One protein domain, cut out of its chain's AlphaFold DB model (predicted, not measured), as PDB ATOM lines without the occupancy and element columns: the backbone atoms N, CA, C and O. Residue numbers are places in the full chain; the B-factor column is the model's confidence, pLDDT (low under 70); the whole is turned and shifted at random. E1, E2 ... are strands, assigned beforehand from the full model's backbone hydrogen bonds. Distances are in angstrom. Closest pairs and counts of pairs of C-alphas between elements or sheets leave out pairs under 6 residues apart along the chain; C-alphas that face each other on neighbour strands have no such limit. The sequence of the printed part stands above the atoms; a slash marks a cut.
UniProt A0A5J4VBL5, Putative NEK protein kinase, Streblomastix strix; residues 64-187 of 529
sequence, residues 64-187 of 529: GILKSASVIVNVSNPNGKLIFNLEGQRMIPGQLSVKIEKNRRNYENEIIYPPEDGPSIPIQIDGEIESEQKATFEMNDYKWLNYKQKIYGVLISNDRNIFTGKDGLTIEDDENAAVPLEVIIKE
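This is residues 64 to 187 of the 529 residues of the protein "Putative NEK protein kinase" of Streblomastix strix (UniProt A0A5J4VBL5). One sheet of eight strands bends back on itself into two leaves, E4 E3 E7 facing E1 E2 E6 E5, with E8 as the hinge between them. It is curled like part of a barrel and left unclosed, its edge strands E4 and E5 being apart. The printed part has 124 residues, with no named helix and eight named strands, E1 to E8 in order along the chain; the class is all strand, though under half of the residues, 52 of 124, are in named elements. The sheet is mixed, in the order E4 E3 E7 E8 E1 E2 E6 E5, with E8 and E1 parallel and the other neighbours antiparallel. The whole is compact, with a radius of gyration of the C-alphas of 13.7 A and spans of 38 by 30 by 29 A.

The sheet is a folded sheet, one sheet bent into two leaves that face each other, and it is strongly twisted. E1, residues 65 to 74, forms a hairpin with E2, residues 82 to 89, at 164 degrees; N 70 and O 85 are 2.8 A apart. E6, residues 133 to 139, is antiparallel to E2, with N 86 and O 135 at 2.8 A. E5, residues 124 to 126, forms a hairpin with E6, with N 126 and O 134 at 2.8 A. On the other side of E1, E8, residues 179 to 186, is parallel to it at 26 degrees, with N 71 and O 182 at 2.8 A. The pairing of E8 is staggered: residues 179 to 180 pair with E7, residues 152 to 157, and residues 181 to 186 with E1. E7 and E8 form a hairpin at 116 degrees, with N 154 and O 179 at 2.8 A. E3, residues 97 to 102, is antiparallel to E7, with N 99 and O 155 at 2.9 A. E4, residues 110 to 113, forms a hairpin with E3, with N 100 and O 111 at 2.8 A. Between the leaves, the closest C-alphas of E1 and E7 are those of Leu 66 and Ile 156, 6.6 A apart.

E1, the longest strand, spans 27.9 A from C-alpha 65 at (136.870, 124.149, 89.917) to C-alpha 74 at (122.628, 132.040, 112.536). E2 spans 22.6 A, E6 20.3 A, E3 and E7 17.0 A each, E4 10.0 A and E5 6.8 A. E8 spans 21.7 A and ends with C-alpha 186 at (126.496, 129.997, 114.704).

The two C-alphas farthest apart, those of Ser 76 and Asp 173, are 40.6 A apart. The printed part has no cut. Two links are long, residues 140 to 151 and residues 158 to 178. The mean pLDDT of the printed part is 81.0; residues 76 to 80, 103 to 109, 117 to 120, 141 to 143, 148 to 150 and 187 are under 70.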
ATOM      1  N   GLY A  64     135.288 126.605  85.986       82.75
ATOM      2  CA  GLY A  64     135.586 126.756  87.408       82.75
ATOM      3  C   GLY A  64     135.779 125.404  88.103       82.75
ATOM      4  O   GLY A  64     135.104 124.423  87.792       82.75
ATOM      5  N   ILE A  65     136.674 125.341  89.084       89.88
ATOM      6  CA  ILE A  65     136.870 124.149  89.917       89.88
ATOM      7  C   ILE A  65     136.388 124.470  91.323       89.88
ATOM      8  O   ILE A  65     136.952 125.344  91.981       89.88
ATOM      9  N   LEU A  66     135.369 123.759  91.806       94.31
ATOM     10  CA  LEU A  66     134.869 123.931  93.168       94.31
ATOM     11  C   LEU A  66     135.491 122.884  94.092       94.31
ATOM     12  O   LEU A  66     135.364 121.680  93.867       94.31
ATOM     13  N   LYS A  67     136.130 123.343  95.166       93.19
ATOM     14  CA  LYS A  67     136.785 122.483  96.157       93.19
ATOM     15  C   LYS A  67     135.924 122.301  97.399       93.19
ATOM     16  O   LYS A  67     135.741 121.175  97.864       93.19
ATOM     17  N   SER A  68     135.381 123.392  97.933       94.94
ATOM     18  CA  SER A  68     134.542 123.377  99.131       94.94
ATOM     19  C   SER A  68     133.408 124.394  99.014       94.94
ATOM     20  O   SER A  68     133.513 125.400  98.311       94.94
ATOM     21  N   ALA A  69     132.296 124.106  99.689       95.12
ATOM     22  CA  ALA A  69     131.159 125.003  99.776       95.12
ATOM     23  C   ALA A  69     130.541 124.911 101.169       95.12
ATOM     24  O   ALA A  69     130.224 123.817 101.639       95.12
ATOM     25  N   SER A  70     130.340 126.056 101.812       93.62
ATOM     26  CA  SER A  70     129.703 126.145 103.121       93.62
ATOM     27  C   SER A  70     128.668 127.261 103.170       93.62
ATOM     28  O   SER A  70     128.752 128.244 102.433       93.62
ATOM     29  N   VAL A  71     127.693 127.117 104.060       92.06
ATOM     30  CA  VAL A  71     126.717 128.150 104.393       92.06
ATOM     31  C   VAL A  71     126.681 128.360 105.898       92.06
ATOM     32  O   VAL A  71     126.571 127.407 106.671       92.06
ATOM     33  N   ILE A  72     126.762 129.619 106.316       88.12
ATOM     34  CA  ILE A  72     126.633 130.013 107.717       88.12
ATOM     35  C   ILE A  72     125.164 130.315 108.008       88.12
ATOM     36  O   ILE A  72     124.550 131.170 107.364       88.12
ATOM     37  N   VAL A  73     124.615 129.627 109.009       83.88
ATOM     38  CA  VAL A  73     123.246 129.797 109.500       83.88
ATOM     39  C   VAL A  73     123.300 130.295 110.943       83.88
ATOM     40  O   VAL A  73     123.758 129.580 111.833       83.88
ATOM     41  N   ASN A  74     122.824 131.518 111.183       78.19
ATOM     42  CA  ASN A  74     122.628 132.040 112.536       78.19
ATOM     43  C   ASN A  74     121.241 131.608 113.038       78.19
ATOM     44  O   ASN A  74     120.220 132.080 112.537       78.19
ATOM     45  N   VAL A  75     121.202 130.695 114.008       72.00
ATOM     46  CA  VAL A  75     119.938 130.165 114.553       72.00
ATOM     47  C   VAL A  75     119.232 131.144 115.491       72.00
ATOM     48  O   VAL A  75     118.010 131.074 115.613       72.00
ATOM     49  N   SER A  76     119.964 132.089 116.085       69.69
ATOM     50  CA  SER A  76     119.417 133.173 116.911       69.69
ATOM     51  C   SER A  76     118.716 134.248 116.070       69.69
ATOM     52  O   SER A  76     117.838 134.951 116.567       69.69
ATOM     53  N   ASN A  77     119.038 134.342 114.772       69.81
ATOM     54  CA  ASN A  77     118.372 135.225 113.813       69.81
ATOM     55  C   ASN A  77     117.917 134.462 112.547       69.81
ATOM     56  O   ASN A  77     118.549 134.572 111.492       69.81
ATOM     57  N   PRO A  78     116.790 133.725 112.608       60.91
ATOM     58  CA  PRO A  78     116.293 132.902 111.499       60.91
ATOM     59  C   PRO A  78     115.813 133.700 110.269       60.91
ATOM     60  O   PRO A  78     115.464 133.093 109.260       60.91
ATOM     61  N   ASN A  79     115.795 135.038 110.343       62.12
ATOM     62  CA  ASN A  79     115.501 135.952 109.234       62.12
ATOM     63  C   ASN A  79     116.734 136.782 108.811       62.12
ATOM     64  O   ASN A  79     116.565 137.826 108.183       62.12
ATOM     65  N   GLY A  80     117.948 136.390 109.219       69.25
ATOM     66  CA  GLY A  80     119.199 137.088 108.897       69.25
ATOM     67  C   GLY A  80     119.571 137.029 107.408       69.25
ATOM     68  O   GLY A  80     118.718 137.037 106.535       69.25
ATOM     69  N   LYS A  81     120.856 136.934 107.072       80.69
ATOM     70  CA  LYS A  81     121.268 136.514 105.723       80.69
ATOM     71  C   LYS A  81     121.999 135.184 105.797       80.69
ATOM     72  O   LYS A  81     122.790 134.972 106.716       80.69
ATOM     73  N   LEU A  82     121.741 134.293 104.843       86.12
ATOM     74  CA  LEU A  82     122.588 133.129 104.608       86.12
ATOM     75  C   LEU A  82     123.872 133.614 103.946       86.12
ATOM     76  O   LEU A  82     123.805 134.258 102.900       86.12
ATOM     77  N   ILE A  83     125.017 133.308 104.550       90.12
ATOM     78  CA  ILE A  83     126.329 133.675 104.010       90.12
ATOM     79  C   ILE A  83     126.960 132.412 103.444       90.12
ATOM     80  O   ILE A  83     127.275 131.488 104.197       90.12
ATOM     81  N   PHE A  84     127.118 132.373 102.127       93.81
ATOM     82  CA  PHE A  84     127.761 131.275 101.422       93.81
ATOM     83  C   PHE A  84     129.235 131.587 101.229       93.81
ATOM     84  O   PHE A  84     129.567 132.677 100.770       93.81
ATOM     85  N   ASN A  85     130.096 130.621 101.546       95.38
ATOM     86  CA  ASN A  85     131.530 130.693 101.296       95.38
ATOM     87  C   ASN A  85     131.938 129.505 100.432       95.38
ATOM     88  O   ASN A  85     131.650 128.353 100.774       95.38
ATOM     89  N   LEU A  86     132.614 129.793  99.331       96.44
ATOM     90  CA  LEU A  86     133.125 128.822  98.378       96.44
ATOM     91  C   LEU A  86     134.641 128.952  98.300       96.44
ATOM     92  O   LEU A  86     135.173 130.063  98.326       96.44
ATOM     93  N   GLU A  87     135.327 127.827  98.151       96.00
ATOM     94  CA  GLU A  87     136.753 127.799  97.827       96.00
ATOM     95  C   GLU A  87     136.948 126.973  96.559       96.00
ATOM     96  O   GLU A  87     136.344 125.907  96.388       96.00
ATOM     97  N   GLY A  88     137.769 127.481  95.649       93.31
ATOM     98  CA  GLY A  88     137.916 126.908  94.321       93.31
ATOM     99  C   GLY A  88     139.012 127.583  93.512       93.31
ATOM    100  O   GLY A  88     139.791 128.368  94.038       93.31
ATOM    101  N   GLN A  89     139.077 127.277  92.227       91.69
ATOM    102  CA  GLN A  89     140.016 127.878  91.279       91.69
ATOM    103  C   GLN A  89     139.265 128.296  90.017       91.69
ATOM    104  O   GLN A  89     138.179 127.773  89.744       91.69
ATOM    105  N   ARG A  90     139.860 129.204  89.233       87.56
ATOM    106  CA  ARG A  90     139.318 129.654  87.939       87.56
ATOM    107  C   ARG A  90     137.914 130.261  88.058       87.56
ATOM    108  O   ARG A  90     137.050 130.042  87.219       87.56
ATOM    109  N   MET A  91     137.658 131.004  89.131       89.44
ATOM    110  CA  MET A  91     136.403 131.721  89.357       89.44
ATOM    111  C   MET A  91     136.525 133.161  88.840       89.44
ATOM    112  O   MET A  91     137.421 133.897  89.263       89.44
ATOM    113  N   ILE A  92     135.632 133.580  87.938       86.62
ATOM    114  CA  ILE A  92     135.747 134.870  87.238       86.62
ATOM    115  C   ILE A  92     134.850 135.943  87.888       86.62
ATOM    116  O   ILE A  92     133.620 135.790  87.924       86.62
ATOM    117  N   PRO A  93     135.424 137.067  88.373       84.50
ATOM    118  CA  PRO A  93     134.651 138.155  88.969       84.50
ATOM    119  C   PRO A  93     133.595 138.722  88.018       84.50
ATOM    120  O   PRO A  93     133.884 139.066  86.874       84.50
ATOM    121  N   GLY A  94     132.359 138.839  88.506       83.00
ATOM    122  CA  GLY A  94     131.228 139.372  87.738       83.00
ATOM    123  C   GLY A  94     130.564 138.386  86.771       83.00
ATOM    124  O   GLY A  94     129.541 138.739  86.190       83.00
ATOM    125  N   GLN A  95     131.103 137.173  86.620       85.31
ATOM    126  CA  GLN A  95     130.557 136.132  85.741       85.31
ATOM    127  C   GLN A  95     130.175 134.854  86.503       85.31
ATOM    128  O   GLN A  95     129.253 134.142  86.107       85.31
ATOM    129  N   LEU A  96     130.831 134.601  87.640       90.50
ATOM    130  CA  LEU A  96     130.580 133.425  88.464       90.50
ATOM    131  C   LEU A  96     129.105 133.302  88.874       90.50
ATOM    132  O   LEU A  96     128.523 134.184  89.511       90.50
ATOM    133  N   SER A  97     128.547 132.142  88.557       92.12
ATOM    134  CA  SER A  97     127.235 131.659  88.959       92.12
ATOM    135  C   SER A  97     127.389 130.362  89.750       92.12
ATOM    136  O   SER A  97     128.278 129.552  89.499       92.12
ATOM    137  N   VAL A  98     126.505 130.152  90.714       93.62
ATOM    138  CA  VAL A  98     126.495 129.018  91.637       93.62
ATOM    139  C   VAL A  98     125.159 128.323  91.510       93.62
ATOM    140  O   VAL A  98     124.110 128.961  91.609       93.62
ATOM    141  N   LYS A  99     125.196 127.007  91.322       92.25
ATOM    142  CA  LYS A  99     124.012 126.158  91.344       92.25
ATOM    143  C   LYS A  99     123.977 125.355  92.640       92.25
ATOM    144  O   LYS A  99     124.948 124.676  92.966       92.25
ATOM    145  N   ILE A 100     122.859 125.427  93.359       90.19
ATOM    146  CA  ILE A 100     122.586 124.666  94.583       90.19
ATOM    147  C   ILE A 100     121.401 123.738  94.318       90.19
ATOM    148  O   ILE A 100     120.325 124.198  93.943       90.19
ATOM    149  N   GLU A 101     121.579 122.438  94.546       85.00
ATOM    150  CA  GLU A 101     120.554 121.421  94.278       85.00
ATOM    151  C   GLU A 101     120.265 120.575  95.522       85.00
ATOM    152  O   GLU A 101     121.173 120.183  96.264       85.00
ATOM    153  N   LYS A 102     118.982 120.281  95.763       71.56
ATOM    154  CA  LYS A 102     118.529 119.422  96.865       71.56
ATOM    155  C   LYS A 102     118.502 117.960  96.421       71.56
ATOM    156  O   LYS A 102     117.659 117.584  95.612       71.56
ATOM    157  N   ASN A 103     119.318 117.125  97.070       61.47
ATOM    158  CA  ASN A 103     119.628 115.745  96.689       61.47
ATOM    159  C   ASN A 103     120.439 115.705  95.382       61.47
ATOM    160  O   ASN A 103     120.021 116.283  94.386       61.47
ATOM    161  N   ARG A 104     121.566 114.977  95.354       52.88
ATOM    162  CA  ARG A 104     122.507 114.893  94.208       52.88
ATOM    163  C   ARG A 104     121.891 114.329  92.906       52.88
ATOM    164  O   ARG A 104     122.615 113.998  91.978       52.88
ATOM    165  N   ARG A 105     120.571 114.111  92.871       47.31
ATOM    166  CA  ARG A 105     119.831 113.339  91.865       47.31
ATOM    167  C   ARG A 105     118.449 113.909  91.513       47.31
ATOM    168  O   ARG A 105     117.718 113.229  90.797       47.31
ATOM    169  N   ASN A 106     118.034 115.076  92.028       46.09
ATOM    170  CA  ASN A 106     116.675 115.589  91.787       46.09
ATOM    171  C   ASN A 106     116.643 117.081  91.399       46.09
ATOM    172  O   ASN A 106     116.867 117.954  92.232       46.09
ATOM    173  N   TYR A 107     116.300 117.352  90.137       47.25
ATOM    174  CA  TYR A 107     116.304 118.682  89.510       47.25
ATOM    175  C   TYR A 107     115.065 119.542  89.825       47.25
ATOM    176  O   TYR A 107     114.963 120.668  89.358       47.25
ATOM    177  N   GLU A 108     114.108 119.054  90.622       44.91
ATOM    178  CA  GLU A 108     112.880 119.812  90.930       44.91
ATOM    179  C   GLU A 108     113.070 120.922  91.988       44.91
ATOM    180  O   GLU A 108     112.131 121.654  92.280       44.91
ATOM    181  N   ASN A 109     114.266 121.068  92.575       59.34
ATOM    182  CA  ASN A 109     114.587 122.128  93.542       59.34
ATOM    183  C   ASN A 109     116.009 122.682  93.312       59.34
ATOM    184  O   ASN A 109     116.849 122.621  94.215       59.34
ATOM    185  N   GLU A 110     116.292 123.156  92.096       75.38
ATOM    186  CA  GLU A 110     117.544 123.850  91.778       75.38
ATOM    187  C   GLU A 110     117.436 125.360  92.039       75.38
ATOM    188  O   GLU A 110     116.410 125.992  91.786       75.38
ATOM    189  N   ILE A 111     118.513 125.941  92.562       86.19
ATOM    190  CA  ILE A 111     118.668 127.382  92.751       86.19
ATOM    191  C   ILE A 111     119.933 127.802  92.022       86.19
ATOM    192  O   ILE A 111     121.009 127.283  92.314       86.19
ATOM    193  N   ILE A 112     119.813 128.768  91.115       88.06
ATOM    194  CA  ILE A 112     120.956 129.390  90.447       88.06
ATOM    195  C   ILE A 112     121.094 130.821  90.959       88.06
ATOM    196  O   ILE A 112     120.178 131.634  90.824       88.06
ATOM    197  N   TYR A 113     122.248 131.118  91.549       89.75
ATOM    198  CA  TYR A 113     122.621 132.446  92.011       89.75
ATOM    199  C   TYR A 113     123.799 132.966  91.176       89.75
ATOM    200  O   TYR A 113     124.765 132.233  91.015       89.75
ATOM    201  N   PRO A 114     123.789 134.214  90.693       88.56
ATOM    202  CA  PRO A 114     122.713 135.190  90.842       88.56
ATOM    203  C   PRO A 114     121.500 134.896  89.917       88.56
ATOM    204  O   PRO A 114     121.688 134.347  88.830       88.56
ATOM    205  N   PRO A 115     120.249 135.217  90.308       83.12
ATOM    206  CA  PRO A 115     119.050 134.980  89.484       83.12
ATOM    207  C   PRO A 115     119.038 135.821  88.189       83.12
ATOM    208  O   PRO A 115     119.578 136.920  88.179       83.12
ATOM    209  N   GLU A 116     118.412 135.328  87.106       76.12
ATOM    210  CA  GLU A 116     118.334 136.056  85.813       76.12
ATOM    211  C   GLU A 116     117.427 137.290  85.882       76.12
ATOM    212  O   GLU A 116     117.767 138.346  85.354       76.12
ATOM    213  N   ASP A 117     116.298 137.176  86.585       61.34
ATOM    214  CA  ASP A 117     115.202 138.151  86.530       61.34
ATOM    215  C   ASP A 117     115.170 139.135  87.718       61.34
ATOM    216  O   ASP A 117     114.101 139.523  88.197       61.34
ATOM    217  N   GLY A 118     116.323 139.573  88.237       57.34
ATOM    218  CA  GLY A 118     116.321 140.533  89.346       57.34
ATOM    219  C   GLY A 118     117.660 141.190  89.686       57.34
ATOM    220  O   GLY A 118     118.715 140.721  89.271       57.34
ATOM    221  N   PRO A 119     117.642 142.292  90.462       57.09
ATOM    222  CA  PRO A 119     118.862 142.906  90.966       57.09
ATOM    223  C   PRO A 119     119.482 142.010  92.043       57.09
ATOM    224  O   PRO A 119     118.925 141.835  93.127       57.09
ATOM    225  N   SER A 120     120.658 141.463  91.758       68.88
ATOM    226  CA  SER A 120     121.438 140.645  92.687       68.88
ATOM    227  C   SER A 120     122.867 141.156  92.787       68.88
ATOM    228  O   SER A 120     123.437 141.618  91.799       68.88
ATOM    229  N   ILE A 121     123.457 141.055  93.976       78.19
ATOM    230  CA  ILE A 121     124.852 141.439  94.192       78.19
ATOM    231  C   ILE A 121     125.738 140.347  93.570       78.19
ATOM    232  O   ILE A 121     125.558 139.176  93.922       78.19
ATOM    233  N   PRO A 122     126.671 140.692  92.662       81.44
ATOM    234  CA  PRO A 122     127.616 139.728  92.113       81.44
ATOM    235  C   PRO A 122     128.401 139.028  93.220       81.44
ATOM    236  O   PRO A 122     128.711 139.633  94.252       81.44
ATOM    237  N   ILE A 123     128.744 137.765  92.983       91.50
ATOM    238  CA  ILE A 123     129.559 136.987  93.913       91.50
ATOM    239  C   ILE A 123     130.920 137.677  94.053       91.50
ATOM    240  O   ILE A 123     131.575 137.974  93.054       91.50
ATOM    241  N   GLN A 124     131.309 137.981  95.292       93.44
ATOM    242  CA  GLN A 124     132.606 138.587  95.590       93.44
ATOM    243  C   GLN A 124     133.665 137.499  95.547       93.44
ATOM    244  O   GLN A 124     133.430 136.432  96.105       93.44
ATOM    245  N   ILE A 125     134.793 137.749  94.886       92.44
ATOM    246  CA  ILE A 125     135.862 136.764  94.710       92.44
ATOM    247  C   ILE A 125     137.186 137.407  95.110       92.44
ATOM    248  O   ILE A 125     137.567 138.432  94.547       92.44
ATOM    249  N   ASP A 126     137.884 136.771  96.045       91.00
ATOM    250  CA  ASP A 126     139.215 137.139  96.507       91.00
ATOM    251  C   ASP A 126     140.245 136.116  96.009       91.00
ATOM    252  O   ASP A 126     140.051 134.906  96.152       91.00
ATOM    253  N   GLY A 127     141.362 136.602  95.465       85.56
ATOM    254  CA  GLY A 127     142.468 135.782  94.955       85.56
ATOM    255  C   GLY A 127     142.670 135.901  93.442       85.56
ATOM    256  O   GLY A 127     141.777 136.318  92.704       85.56
ATOM    257  N   GLU A 128     143.870 135.547  92.981       78.38
ATOM    258  CA  GLU A 128     144.226 135.540  91.557       78.38
ATOM    259  C   GLU A 128     143.669 134.286  90.868       78.38
ATOM    260  O   GLU A 128     143.572 133.230  91.493       78.38
ATOM    261  N   ILE A 129     143.320 134.386  89.581       75.44
ATOM    262  CA  ILE A 129     142.652 133.305  88.831       75.44
ATOM    263  C   ILE A 129     143.489 132.017  88.734       75.44
ATOM    264  O   ILE A 129     142.938 130.918  88.717       75.44
ATOM    265  N   GLU A 130     144.817 132.161  88.723       70.69
ATOM    266  CA  GLU A 130     145.799 131.066  88.688       70.69
ATOM    267  C   GLU A 130     146.005 130.404  90.065       70.69
ATOM    268  O   GLU A 130     146.721 129.411  90.199       70.69
ATOM    269  N   SER A 131     145.383 130.953  91.110       81.12
ATOM    270  CA  SER A 131     145.538 130.542  92.505       81.12
ATOM    271  C   SER A 131     144.218 130.041  93.100       81.12
ATOM    272  O   SER A 131     143.161 130.117  92.477       81.12
ATOM    273  N   GLU A 132     144.265 129.484  94.312       89.25
ATOM    274  CA  GLU A 132     143.040 129.170  95.051       89.25
ATOM    275  C   GLU A 132     142.331 130.470  95.458       89.25
ATOM    276  O   GLU A 132     142.904 131.329  96.126       89.25
ATOM    277  N   GLN A 133     141.077 130.600  95.039       94.38
ATOM    278  CA  GLN A 133     140.226 131.765  95.234       94.38
ATOM    279  C   GLN A 133     139.132 131.465  96.260       94.38
ATOM    280  O   GLN A 133     138.668 130.327  96.400       94.38
ATOM    281  N   LYS A 134     138.679 132.511  96.951       94.88
ATOM    282  CA  LYS A 134     137.538 132.463  97.871       94.88
ATOM    283  C   LYS A 134     136.400 133.286  97.313       94.88
ATOM    284  O   LYS A 134     136.616 134.434  96.949       94.88
ATOM    285  N   ALA A 135     135.207 132.711  97.258       95.25
ATOM    286  CA  ALA A 135     134.031 133.397  96.753       95.25
ATOM    287  C   ALA A 135     132.912 133.449  97.800       95.25
ATOM    288  O   ALA A 135     132.592 132.436  98.422       95.25
ATOM    289  N   THR A 136     132.301 134.622  97.971       94.38
ATOM    290  CA  THR A 136     131.301 134.877  99.015       94.38
ATOM    291  C   THR A 136     130.081 135.593  98.450       94.38
ATOM    292  O   THR A 136     130.199 136.556  97.684       94.38
ATOM    293  N   PHE A 137     128.892 135.145  98.849       93.38
ATOM    294  CA  PHE A 137     127.634 135.820  98.526       93.38
ATOM    295  C   PHE A 137     126.571 135.609  99.609       93.38
ATOM    296  O   PHE A 137     126.649 134.688 100.423       93.38
ATOM    297  N   GLU A 138     125.567 136.487  99.613       89.62
ATOM    298  CA  GLU A 138     124.504 136.508 100.617       89.62
ATOM    299  C   GLU A 138     123.131 136.228  99.995       89.62
ATOM    300  O   GLU A 138     122.794 136.767  98.941       89.62
ATOM    301  N   MET A 139     122.296 135.447 100.687       85.62
ATOM    302  CA  MET A 139     120.899 135.211 100.305       85.62
ATOM    303  C   MET A 139     119.938 135.503 101.462       85.62
ATOM    304  O   MET A 139     120.194 135.129 102.604       85.62
ATOM    305  N   ASN A 140     118.800 136.137 101.157       74.81
ATOM    306  CA  ASN A 140     117.792 136.526 102.157       74.81
ATOM    307  C   ASN A 140     116.712 135.450 102.408       74.81
ATOM    308  O   ASN A 140     115.950 135.563 103.364       74.81
ATOM    309  N   ASP A 141     116.585 134.439 101.538       68.75
ATOM    310  CA  ASP A 141     115.531 133.422 101.647       68.75
ATOM    311  C   ASP A 141     116.038 132.160 102.355       68.75
ATOM    312  O   ASP A 141     116.939 131.485 101.864       68.75
ATOM    313  N   TYR A 142     115.427 131.836 103.496       68.50
ATOM    314  CA  TYR A 142     115.715 130.649 104.307       68.50
ATOM    315  C   TYR A 142     114.784 129.473 104.027       68.50
ATOM    316  O   TYR A 142     115.083 128.348 104.426       68.50
ATOM    317  N   LYS A 143     113.626 129.706 103.393       68.31
ATOM    318  CA  LYS A 143     112.524 128.725 103.353       68.31
ATOM    319  C   LYS A 143     112.884 127.466 102.575       68.31
ATOM    320  O   LYS A 143     112.329 126.402 102.843       68.31
ATOM    321  N   TRP A 144     113.803 127.591 101.624       77.00
ATOM    322  CA  TRP A 144     114.274 126.481 100.808       77.00
ATOM    323  C   TRP A 144     115.352 125.640 101.514       77.00
ATOM    324  O   TRP A 144     115.443 124.438 101.256       77.00
ATOM    325  N   LEU A 145     116.139 126.225 102.428       76.44
ATOM    326  CA  LEU A 145     117.268 125.553 103.075       76.44
ATOM    327  C   LEU A 145     116.830 124.835 104.359       76.44
ATOM    328  O   LEU A 145     116.788 125.398 105.452       76.44
ATOM    329  N   ASN A 146     116.600 123.527 104.260       77.38
ATOM    330  CA  ASN A 146     116.525 122.667 105.443       77.38
ATOM    331  C   ASN A 146     117.930 122.346 105.989       77.38
ATOM    332  O   ASN A 146     118.510 121.301 105.681       77.38
ATOM    333  N   TYR A 147     118.458 123.240 106.827       71.12
ATOM    334  CA  TYR A 147     119.800 123.156 107.417       71.12
ATOM    335  C   TYR A 147     120.036 121.905 108.294       71.12
ATOM    336  O   TYR A 147     121.179 121.546 108.560       71.12
ATOM    337  N   LYS A 148     118.975 121.187 108.697       66.19
ATOM    338  CA  LYS A 148     119.075 119.941 109.480       66.19
ATOM    339  C   LYS A 148     119.340 118.695 108.630       66.19
ATOM    340  O   LYS A 148     119.763 117.681 109.173       66.19
ATOM    341  N   GLN A 149     119.073 118.741 107.322       63.34
ATOM    342  CA  GLN A 149     119.051 117.538 106.481       63.34
ATOM    343  C   GLN A 149     120.356 117.259 105.710       63.34
ATOM    344  O   GLN A 149     120.500 116.154 105.210       63.34
ATOM    345  N   LYS A 150     121.331 118.184 105.644       62.59
ATOM    346  CA  LYS A 150     122.650 117.990 104.974       62.59
ATOM    347  C   LYS A 150     122.581 117.314 103.581       62.59
ATOM    348  O   LYS A 150     123.417 116.485 103.242       62.59
ATOM    349  N   ILE A 151     121.579 117.665 102.771       74.81
ATOM    350  CA  ILE A 151     121.268 117.006 101.485       74.81
ATOM    351  C   ILE A 151     121.604 117.842 100.239       74.81
ATOM    352  O   ILE A 151     121.181 117.475  99.145       74.81
ATOM    353  N   TYR A 152     122.308 118.968 100.368       86.62
ATOM    354  CA  TYR A 152     122.523 119.894  99.247       86.62
ATOM    355  C   TYR A 152     123.885 119.685  98.576       86.62
ATOM    356  O   TYR A 152     124.883 119.435  99.256       86.62
ATOM    357  N   GLY A 153     123.915 119.786  97.248       89.38
ATOM    358  CA  GLY A 153     125.127 119.811  96.426       89.38
ATOM    359  C   GLY A 153     125.304 121.163  95.739       89.38
ATOM    360  O   GLY A 153     124.319 121.858  95.494       89.38
ATOM    361  N   VAL A 154     126.551 121.527  95.452       92.62
ATOM    362  CA  VAL A 154     126.945 122.809  94.862       92.62
ATOM    363  C   VAL A 154     127.829 122.581  93.641       92.62
ATOM    364  O   VAL A 154     128.724 121.730  93.659       92.62
ATOM    365  N   LEU A 155     127.570 123.366  92.600       93.12
ATOM    366  CA  LEU A 155     128.382 123.500  91.394       93.12
ATOM    367  C   LEU A 155     128.584 124.988  91.084       93.12
ATOM    368  O   LEU A 155     127.792 125.829  91.519       93.12
ATOM    369  N   ILE A 156     129.600 125.307  90.288       93.81
ATOM    370  CA  ILE A 156     129.890 126.665  89.816       93.81
ATOM    371  C   ILE A 156     129.978 126.721  88.296       93.81
ATOM    372  O   ILE A 156     130.193 125.708  87.645       93.81
ATOM    373  N   SER A 157     129.801 127.908  87.732       89.81
ATOM    374  CA  SER A 157     129.912 128.164  86.299       89.81
ATOM    375  C   SER A 157     130.315 129.616  86.068       89.81
ATOM    376  O   SER A 157     129.758 130.499  86.716       89.81
ATOM    377  N   ASN A 158     131.245 129.887  85.152       86.88
ATOM    378  CA  ASN A 158     131.551 131.261  84.739       86.88
ATOM    379  C   ASN A 158     130.679 131.722  83.559       86.88
ATOM    380  O   ASN A 158     130.502 132.916  83.364       86.88
ATOM    381  N   ASP A 159     130.103 130.802  82.786       78.56
ATOM    382  CA  ASP A 159     129.306 131.118  81.593       78.56
ATOM    383  C   ASP A 159     127.796 130.900  81.787       78.56
ATOM    384  O   ASP A 159     127.001 131.214  80.901       78.56
ATOM    385  N   ARG A 160     127.408 130.367  82.956       81.06
ATOM    386  CA  ARG A 160     126.049 129.972  83.351       81.06
ATOM    387  C   ARG A 160     125.464 128.804  82.540       81.06
ATOM    388  O   ARG A 160     124.333 128.405  82.810       81.06
ATOM    389  N   ASN A 161     126.209 128.214  81.606       75.81
ATOM    390  CA  ASN A 161     125.752 127.070  80.811       75.81
ATOM    391  C   ASN A 161     126.343 125.765  81.338       75.81
ATOM    392  O   ASN A 161     125.620 124.782  81.509       75.81
ATOM    393  N   ILE A 162     127.648 125.754  81.622       78.62
ATOM    394  CA  ILE A 162     128.364 124.557  82.066       78.62
ATOM    395  C   ILE A 162     128.667 124.686  83.553       78.62
ATOM    396  O   ILE A 162     129.462 125.526  83.968       78.62
ATOM    397  N   PHE A 163     128.022 123.837  84.354       87.25
ATOM    398  CA  PHE A 163     128.216 123.790  85.800       87.25
ATOM    399  C   PHE A 163     129.144 122.644  86.193       87.25
ATOM    400  O   PHE A 163     128.844 121.468  85.964       87.25
ATOM    401  N   THR A 164     130.253 123.001  86.825       88.88
ATOM    402  CA  THR A 164     131.334 122.108  87.230       88.88
ATOM    403  C   THR A 164     131.506 122.100  88.746       88.88
ATOM    404  O   THR A 164     131.124 123.031  89.458       88.88
ATOM    405  N   GLY A 165     132.038 120.998  89.264       89.38
ATOM    406  CA  GLY A 165     132.281 120.797  90.687       89.38
ATOM    407  C   GLY A 165     133.736 120.437  90.959       89.38
ATOM    408  O   GLY A 165     134.651 121.170  90.574       89.38
ATOM    409  N   LYS A 166     133.949 119.304  91.628       85.88
ATOM    410  CA  LYS A 166     135.281 118.762  91.921       85.88
ATOM    411  C   LYS A 166     136.060 118.515  90.638       85.88
ATOM    412  O   LYS A 166     135.493 118.050  89.652       85.88
ATOM    413  N   ASP A 167     137.352 118.829  90.674       83.00
ATOM    414  CA  ASP A 167     138.294 118.618  89.567       83.00
ATOM    415  C   ASP A 167     137.860 119.263  88.230       83.00
ATOM    416  O   ASP A 167     138.336 118.877  87.166       83.00
ATOM    417  N   GLY A 168     136.939 120.239  88.266       80.06
ATOM    418  CA  GLY A 168     136.381 120.877  87.069       80.06
ATOM    419  C   GLY A 168     135.438 119.975  86.269       80.06
ATOM    420  O   GLY A 168     135.157 120.257  85.107       80.06
ATOM    421  N   LEU A 169     134.955 118.882  86.867       80.31
ATOM    422  CA  LEU A 169     134.073 117.918  86.217       80.31
ATOM    423  C   LEU A 169     132.610 118.352  86.292       80.31
ATOM    424  O   LEU A 169     132.164 118.931  87.286       80.31
ATOM    425  N   THR A 170     131.846 118.025  85.252       80.06
ATOM    426  CA  THR A 170     130.384 118.138  85.275       80.06
ATOM    427  C   THR A 170     129.760 116.899  85.924       80.06
ATOM    428  O   THR A 170     130.389 115.843  86.005       80.06
ATOM    429  N   ILE A 171     128.489 116.981  86.336       73.06
ATOM    430  CA  ILE A 171     127.738 115.797  86.806       73.06
ATOM    431  C   ILE A 171     127.597 114.732  85.700       73.06
ATOM    432  O   ILE A 171     127.434 113.549  85.995       73.06
ATOM    433  N   GLU A 172     127.657 115.128  84.424       73.38
ATOM    434  CA  GLU A 172     127.626 114.181  83.302       73.38
ATOM    435  C   GLU A 172     128.942 113.405  83.155       73.38
ATOM    436  O   GLU A 172     128.926 112.269  82.674       73.38
ATOM    437  N   ASP A 173     130.060 114.005  83.575       70.56
ATOM    438  CA  ASP A 173     131.375 113.366  83.587       70.56
ATOM    439  C   ASP A 173     131.569 112.482  84.834       70.56
ATOM    440  O   ASP A 173     132.086 111.370  84.715       70.56
ATOM    441  N   ASP A 174     131.126 112.941  86.011       75.19
ATOM    442  CA  ASP A 174     131.116 112.176  87.266       75.19
ATOM    443  C   ASP A 174     129.879 112.523  88.110       75.19
ATOM    444  O   ASP A 174     129.693 113.661  88.544       75.19
ATOM    445  N   GLU A 175     129.062 111.517  88.438       74.06
ATOM    446  CA  GLU A 175     127.874 111.668  89.292       74.06
ATOM    447  C   GLU A 175     128.190 112.230  90.698       74.06
ATOM    448  O   GLU A 175     127.294 112.696  91.407       74.06
ATOM    449  N   ASN A 176     129.457 112.199  91.125       80.62
ATOM    450  CA  ASN A 176     129.940 112.749  92.392       80.62
ATOM    451  C   ASN A 176     130.668 114.096  92.257       80.62
ATOM    452  O   ASN A 176     131.241 114.562  93.251       80.62
ATOM    453  N   ALA A 177     130.628 114.729  91.080       83.81
ATOM    454  CA  ALA A 177     131.266 116.020  90.833       83.81
ATOM    455  C   ALA A 177     130.733 117.126  91.761       83.81
ATOM    456  O   ALA A 177     131.502 117.974  92.210       83.81
ATOM    457  N   ALA A 178     129.444 117.104  92.118       89.69
ATOM    458  CA  ALA A 178     128.850 118.108  93.002       89.69
ATOM    459  C   ALA A 178     129.484 118.109  94.406       89.69
ATOM    460  O   ALA A 178     129.541 117.087  95.104       89.69
ATOM    461  N   VAL A 179     129.905 119.291  94.862       91.56
ATOM    462  CA  VAL A 179     130.486 119.473  96.197       91.56
ATOM    463  C   VAL A 179     129.357 119.550  97.225       91.56
ATOM    464  O   VAL A 179     128.462 120.378  97.076       91.56
ATOM    465  N   PRO A 180     129.328 118.693  98.261       90.38
ATOM    466  CA  PRO A 180     128.302 118.791  99.295       90.38
ATOM    467  C   PRO A 180     128.390 120.128 100.044       90.38
ATOM    468  O   PRO A 180     129.472 120.524 100.469       90.38
ATOM    469  N   LEU A 181     127.244 120.790 100.226       90.75
ATOM    470  CA  LEU A 181     127.139 122.045 100.968       90.75
ATOM    471  C   LEU A 181     127.228 121.776 102.473       90.75
ATOM    472  O   LEU A 181     126.327 121.171 103.067       90.75
ATOM    473  N   GLU A 182     128.295 122.254 103.100       90.25
ATOM    474  CA  GLU A 182     128.459 122.193 104.544       90.25
ATOM    475  C   GLU A 182     127.628 123.279 105.240       90.25
ATOM    476  O   GLU A 182     127.616 124.437 104.835       90.25
ATOM    477  N   VAL A 183     126.921 122.914 106.308       87.31
ATOM    478  CA  VAL A 183     126.113 123.851 107.097       87.31
ATOM    479  C   VAL A 183     126.843 124.146 108.401       87.31
ATOM    480  O   VAL A 183     127.001 123.250 109.231       87.31
ATOM    481  N   ILE A 184     127.237 125.405 108.590       86.19
ATOM    482  CA  ILE A 184     127.896 125.905 109.797       86.19
ATOM    483  C   ILE A 184     126.860 126.668 110.623       86.19
ATOM    484  O   ILE A 184     126.323 127.682 110.176       86.19
ATOM    485  N   ILE A 185     126.569 126.184 111.828       81.69
ATOM    486  CA  ILE A 185     125.620 126.827 112.742       81.69
ATOM    487  C   ILE A 185     126.400 127.761 113.667       81.69
ATOM    488  O   ILE A 185     127.321 127.312 114.346       81.69
ATOM    489  N   LYS A 186     126.036 129.047 113.684       78.75
ATOM    490  CA  LYS A 186     126.496 129.997 114.704       78.75
ATOM    491  C   LYS A 186     125.402 130.157 115.752       78.75
ATOM    492  O   LYS A 186     124.297 130.593 115.423       78.75
ATOM    493  N   GLU A 187     125.727 129.788 116.979       66.00
ATOM    494  CA  GLU A 187     125.024 130.224 118.182       66.00
ATOM    495  C   GLU A 187     125.800 131.449 118.684       66.00
ATOM    496  O   GLU A 187     127.028 131.465 118.589       66.00
TER     497      GLU A 187